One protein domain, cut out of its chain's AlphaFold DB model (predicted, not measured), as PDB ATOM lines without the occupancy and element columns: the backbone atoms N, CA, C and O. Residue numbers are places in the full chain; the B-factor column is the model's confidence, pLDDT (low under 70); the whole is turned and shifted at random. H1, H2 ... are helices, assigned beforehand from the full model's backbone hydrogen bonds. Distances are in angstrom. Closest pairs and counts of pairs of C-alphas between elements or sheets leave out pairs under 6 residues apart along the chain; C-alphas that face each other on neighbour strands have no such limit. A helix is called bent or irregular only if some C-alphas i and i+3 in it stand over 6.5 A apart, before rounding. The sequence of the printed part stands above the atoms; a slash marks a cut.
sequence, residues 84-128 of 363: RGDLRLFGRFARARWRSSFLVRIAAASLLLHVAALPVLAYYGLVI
ATOM      1  N   ARG A  84     -59.555  50.586  24.975       65.81
ATOM      2  CA  ARG A  84     -59.544  49.179  25.406       65.81
ATOM      3  C   ARG A  84     -60.412  48.933  26.642       65.81
ATOM      4  O   ARG A  84     -60.984  47.848  26.749       65.81
ATOM      5  N   GLY A  85     -60.515  49.911  27.545       61.97
ATOM      6  CA  GLY A  85     -61.411  49.883  28.701       61.97
ATOM      7  C   GLY A  85     -62.865  49.886  28.248       61.97
ATOM      8  O   GLY A  85     -63.603  48.948  28.556       61.97
ATOM      9  N   ASP A  86     -63.220  50.834  27.380       65.56
ATOM     10  CA  ASP A  86     -64.564  50.959  26.800       65.56
ATOM     11  C   ASP A  86     -64.997  49.705  26.036       65.56
ATOM     12  O   ASP A  86     -66.107  49.203  26.231       65.56
ATOM     13  N   LEU A  87     -64.110  49.120  25.219       65.62
ATOM     14  CA  LEU A  87     -64.428  47.889  24.490       65.62
ATOM     15  C   LEU A  87     -64.690  46.710  25.437       65.62
ATOM     16  O   LEU A  87     -65.542  45.857  25.175       65.62
ATOM     17  N   ARG A  88     -63.954  46.646  26.551       71.00
ATOM     18  CA  ARG A  88     -64.100  45.586  27.553       71.00
ATOM     19  C   ARG A  88     -65.399  45.749  28.344       71.00
ATOM     20  O   ARG A  88     -66.054  44.745  28.638       71.00
ATOM     21  N   LEU A  89     -65.787  46.988  28.629       64.06
ATOM     22  CA  LEU A  89     -67.023  47.366  29.315       64.06
ATOM     23  C   LEU A  89     -68.245  47.069  28.435       64.06
ATOM     24  O   LEU A  89     -69.153  46.342  28.852       64.06
ATOM     25  N   PHE A  90     -68.193  47.491  27.169       69.94
ATOM     26  CA  PHE A  90     -69.208  47.173  26.167       69.94
ATOM     27  C   PHE A  90     -69.317  45.662  25.938       69.94
ATOM     28  O   PHE A  90     -70.415  45.109  25.920       69.94
ATOM     29  N   GLY A  91     -68.186  44.956  25.852       74.69
ATOM     30  CA  GLY A  91     -68.154  43.504  25.689       74.69
ATOM     31  C   GLY A  91     -68.796  42.749  26.858       74.69
ATOM     32  O   GLY A  91     -69.518  41.773  26.638       74.69
ATOM     33  N   ARG A  92     -68.588  43.194  28.106       68.56
ATOM     34  CA  ARG A  92     -69.256  42.599  29.279       68.56
ATOM     35  C   ARG A  92     -70.754  42.893  29.287       68.56
ATOM     36  O   ARG A  92     -71.531  41.973  29.546       68.56
ATOM     37  N   PHE A  93     -71.158  44.118  28.951       64.06
ATOM     38  CA  PHE A  93     -72.568  44.500  28.860       64.06
ATOM     39  C   PHE A  93     -73.299  43.711  27.767       64.06
ATOM     40  O   PHE A  93     -74.321  43.077  28.032       64.06
ATOM     41  N   ALA A  94     -72.724  43.650  26.563       68.69
ATOM     42  CA  ALA A  94     -73.261  42.886  25.443       68.69
ATOM     43  C   ALA A  94     -73.370  41.394  25.782       68.69
ATOM     44  O   ALA A  94     -74.408  40.783  25.537       68.69
ATOM     45  N   ARG A  95     -72.350  40.812  26.426       72.50
ATOM     46  CA  ARG A  95     -72.352  39.396  26.829       72.50
ATOM     47  C   ARG A  95     -73.386  39.095  27.923       72.50
ATOM     48  O   ARG A  95     -74.015  38.037  27.878       72.50
ATOM     49  N   ALA A  96     -73.590  40.002  28.879       63.31
ATOM     50  CA  ALA A  96     -74.630  39.865  29.902       63.31
ATOM     51  C   ALA A  96     -76.040  39.983  29.294       63.31
ATOM     52  O   ALA A  96     -76.912  39.170  29.598       63.31
ATOM     53  N   ARG A  97     -76.239  40.927  28.364       61.50
ATOM     54  CA  ARG A  97     -77.510  41.139  27.651       61.50
ATOM     55  C   ARG A  97     -77.848  39.990  26.691       61.50
ATOM     56  O   ARG A  97     -78.995  39.557  26.630       61.50
ATOM     57  N   TRP A  98     -76.852  39.439  25.994       63.25
ATOM     58  CA  TRP A  98     -77.005  38.257  25.130       63.25
ATOM     59  C   TRP A  98     -77.440  37.009  25.901       63.25
ATOM     60  O   TRP A  98     -78.182  36.170  25.382       63.25
ATOM     61  N   ARG A  99     -77.002  36.872  27.156       63.88
ATOM     62  CA  ARG A  99     -77.440  35.761  28.001       63.88
ATOM     63  C   ARG A  99     -78.884  35.916  28.471       63.88
ATOM     64  O   ARG A  99     -79.543  34.885  28.578       63.88
ATOM     65  N   SER A 100     -79.381  37.136  28.681       53.72
ATOM     66  CA  SER A 100     -80.699  37.374  29.289       53.72
ATOM     67  C   SER A 100     -81.869  37.578  28.319       53.72
ATOM     68  O   SER A 100     -83.009  37.484  28.761       53.72
ATOM     69  N   SER A 101     -81.645  37.796  27.016       60.22
ATOM     70  CA  SER A 101     -82.748  38.014  26.061       60.22
ATOM     71  C   SER A 101     -82.826  36.960  24.957       60.22
ATOM     72  O   SER A 101     -81.981  36.897  24.066       60.22
ATOM     73  N   PHE A 102     -83.912  36.181  24.979       71.62
ATOM     74  CA  PHE A 102     -84.266  35.174  23.972       71.62
ATOM     75  C   PHE A 102     -84.404  35.765  22.557       71.62
ATOM     76  O   PHE A 102     -83.876  35.203  21.602       71.62
ATOM     77  N   LEU A 103     -84.997  36.958  22.432       68.12
ATOM     78  CA  LEU A 103     -85.155  37.662  21.151       68.12
ATOM     79  C   LEU A 103     -83.819  38.009  20.486       68.12
ATOM     80  O   LEU A 103     -83.682  37.905  19.272       68.12
ATOM     81  N   VAL A 104     -82.801  38.352  21.278       66.06
ATOM     82  CA  VAL A 104     -81.463  38.644  20.746       66.06
ATOM     83  C   VAL A 104     -80.804  37.374  20.206       66.06
ATOM     84  O   VAL A 104     -80.079  37.436  19.218       66.06
ATOM     85  N   ARG A 105     -81.098  36.207  20.793       75.62
ATOM     86  CA  ARG A 105     -80.632  34.918  20.262       75.62
ATOM     87  C   ARG A 105     -81.315  34.576  18.940       75.62
ATOM     88  O   ARG A 105     -80.641  34.073  18.051       75.62
ATOM     89  N   ILE A 106     -82.602  34.897  18.786       77.81
ATOM     90  CA  ILE A 106     -83.324  34.734  17.513       77.81
ATOM     91  C   ILE A 106     -82.762  35.683  16.451       77.81
ATOM     92  O   ILE A 106     -82.470  35.244  15.344       77.81
ATOM     93  N   ALA A 107     -82.539  36.955  16.787       73.50
ATOM     94  CA  ALA A 107     -81.937  37.917  15.866       73.50
ATOM     95  C   ALA A 107     -80.519  37.492  15.449       73.50
ATOM     96  O   ALA A 107     -80.185  37.527  14.268       73.50
ATOM     97  N   ALA A 108     -79.703  37.018  16.396       75.19
ATOM     98  CA  ALA A 108     -78.375  36.487  16.106       75.19
ATOM     99  C   ALA A 108     -78.430  35.203  15.258       75.19
ATOM    100  O   ALA A 108     -77.612  35.045  14.358       75.19
ATOM    101  N   ALA A 109     -79.398  34.313  15.497       80.12
ATOM    102  CA  ALA A 109     -79.611  33.118  14.681       80.12
ATOM    103  C   ALA A 109     -80.068  33.470  13.257       80.12
ATOM    104  O   ALA A 109     -79.565  32.890  12.299       80.12
ATOM    105  N   SER A 110     -80.953  34.460  13.108       84.62
ATOM    106  CA  SER A 110     -81.367  34.992  11.806       84.62
ATOM    107  C   SER A 110     -80.183  35.610  11.066       84.62
ATOM    108  O   SER A 110     -79.954  35.301   9.900       84.62
ATOM    109  N   LEU A 111     -79.362  36.412  11.751       81.75
ATOM    110  CA  LEU A 111     -78.162  36.996  11.157       81.75
ATOM    111  C   LEU A 111     -77.159  35.912  10.736       81.75
ATOM    112  O   LEU A 111     -76.631  35.967   9.630       81.75
ATOM    113  N   LEU A 112     -76.929  34.898  11.578       85.81
ATOM    114  CA  LEU A 112     -76.074  33.755  11.243       85.81
ATOM    115  C   LEU A 112     -76.609  32.977  10.039       85.81
ATOM    116  O   LEU A 112     -75.820  32.583   9.185       85.81
ATOM    117  N   LEU A 113     -77.928  32.806   9.935       90.31
ATOM    118  CA  LEU A 113     -78.564  32.184   8.777       90.31
ATOM    119  C   LEU A 113     -78.320  33.002   7.502       90.31
ATOM    120  O   LEU A 113     -77.942  32.431   6.484       90.31
ATOM    121  N   HIS A 114     -78.454  34.330   7.563       82.69
ATOM    122  CA  HIS A 114     -78.181  35.213   6.423       82.69
ATOM    123  C   HIS A 114     -76.701  35.184   6.015       82.69
ATOM    124  O   HIS A 114     -76.385  35.114   4.828       82.69
ATOM    125  N   VAL A 115     -75.785  35.170   6.985       91.12
ATOM    126  CA  VAL A 115     -74.342  35.073   6.718       91.12
ATOM    127  C   VAL A 115     -73.965  33.705   6.146       91.12
ATOM    128  O   VAL A 115     -73.121  33.639   5.259       91.12
ATOM    129  N   ALA A 116     -74.606  32.621   6.585       88.25
ATOM    130  CA  ALA A 116     -74.402  31.286   6.023       88.25
ATOM    131  C   ALA A 116     -75.045  31.113   4.633       88.25
ATOM    132  O   ALA A 116     -74.543  30.341   3.817       88.25
ATOM    133  N   ALA A 117     -76.126  31.843   4.343       83.50
ATOM    134  CA  ALA A 117     -76.787  31.838   3.040       83.50
ATOM    135  C   ALA A 117     -76.018  32.642   1.975       83.50
ATOM    136  O   ALA A 117     -76.086  32.310   0.792       83.50
ATOM    137  N   LEU A 118     -75.254  33.665   2.375       85.25
ATOM    138  CA  LEU A 118     -74.471  34.510   1.464       85.25
ATOM    139  C   LEU A 118     -73.479  33.730   0.573       85.25
ATOM    140  O   LEU A 118     -73.489  33.966  -0.632       85.25
ATOM    141  N   PRO A 119     -72.660  32.787   1.083       82.06
ATOM    142  CA  PRO A 119     -71.788  31.951   0.254       82.06
ATOM    143  C   PRO A 119     -72.548  31.124  -0.784       82.06
ATOM    144  O   PRO A 119     -72.072  30.957  -1.903       82.06
ATOM    145  N   VAL A 120     -73.738  30.631  -0.428       83.62
ATOM    146  CA  VAL A 120     -74.594  29.868  -1.343       83.62
ATOM    147  C   VAL A 120     -75.115  30.795  -2.439       83.62
ATOM    148  O   VAL A 120     -74.938  30.503  -3.615       83.62
ATOM    149  N   LEU A 121     -75.660  31.960  -2.083       79.38
ATOM    150  CA  LEU A 121     -76.103  32.971  -3.050       79.38
ATOM    151  C   LEU A 121     -74.967  33.449  -3.964       79.38
ATOM    152  O   LEU A 121     -75.172  33.585  -5.168       79.38
ATOM    153  N   ALA A 122     -73.764  33.646  -3.421       82.06
ATOM    154  CA  ALA A 122     -72.579  33.998  -4.195       82.06
ATOM    155  C   ALA A 122     -72.178  32.876  -5.163       82.06
ATOM    156  O   ALA A 122     -71.874  33.153  -6.320       82.06
ATOM    157  N   TYR A 123     -72.236  31.611  -4.733       84.94
ATOM    158  CA  TYR A 123     -71.999  30.458  -5.603       84.94
ATOM    159  C   TYR A 123     -73.024  30.388  -6.744       84.94
ATOM    160  O   TYR A 123     -72.639  30.250  -7.900       84.94
ATOM    161  N   TYR A 124     -74.317  30.566  -6.457       81.62
ATOM    162  CA  TYR A 124     -75.357  30.601  -7.491       81.62
ATOM    163  C   TYR A 124     -75.181  31.790  -8.452       81.62
ATOM    164  O   TYR A 124     -75.284  31.616  -9.665       81.62
ATOM    165  N   GLY A 125     -74.857  32.980  -7.939       76.75
ATOM    166  CA  GLY A 125     -74.611  34.169  -8.761       76.75
ATOM    167  C   GLY A 125     -73.380  34.047  -9.664       76.75
ATOM    168  O   GLY A 125     -73.396  34.561 -10.778       76.75
ATOM    169  N   LEU A 126     -72.339  33.344  -9.212       71.75
ATOM    170  CA  LEU A 126     -71.089  33.172  -9.960       71.75
ATOM    171  C   LEU A 126     -71.094  31.962 -10.903       71.75
ATOM    172  O   LEU A 126     -70.418  32.001 -11.925       71.75
ATOM    173  N   VAL A 127     -71.814  30.885 -10.571       69.75
ATOM    174  CA  VAL A 127     -71.752  29.614 -11.318       69.75
ATOM    175  C   VAL A 127     -72.956  29.411 -12.240       69.75
ATOM    176  O   VAL A 127     -72.815  28.778 -13.282       69.75
ATOM    177  N   ILE A 128     -74.139  29.930 -11.886       63.88
ATOM    178  CA  ILE A 128     -75.393  29.629 -12.604       63.88
ATOM    179  C   ILE A 128     -75.845  30.771 -13.521       63.88
ATOM    180  O   ILE A 128     -76.655  30.534 -14.413       63.88
TER     181      ILE A 128
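AT A GLANCE: This is residues 84 to 128 of the 363 residues of an uncharacterized protein of Planctomycetes bacterium (UniProt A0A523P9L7). Two helices, the long H2 and the shorter H1, meet near their ends at a corner and make an open L, with no core between the arms. The printed part has 45 residues, with H1 then H2 along the chain and no named strand; its class is all helix. It is extended, with a radius of gyration of the C-alphas of 16.0 A, and flat, spanning 47 by 27 by 7 A.

HOW THE PARTS SIT: Start with H2, residues 102 to 127, and look back to H1, residues 84 to 100: they are close but not clearly touching. Their closest C-alphas, those of Trp 98 and Val 104, are 6.3 A apart. Their lines are about perpendicular, at 77 degrees. Every O i to N i+4 pair of H1 is within hydrogen-bond range, and 20 of 22 in H2.

IN THESE COORDINATES: Find C-alpha 102 at (-84.266, 35.174, 23.972); from there H2 runs 37.9 A to C-alpha 127 at (-71.752, 29.614, -11.318). H2 is neither bent nor irregular, but only just: C-alphas 116 and 119 are 6.4 A apart. H1 begins at C-alpha 84, at (-59.544, 49.179, 25.406), and runs 24.5 A.

THE WHOLE: The C-alphas farthest apart, those of Gly 85 and Ile 128, are 48.1 A apart. The printed part has no cut, and the link from H1 to H2 is tight. Mean pLDDT is 66 in H1 and 80 in H2.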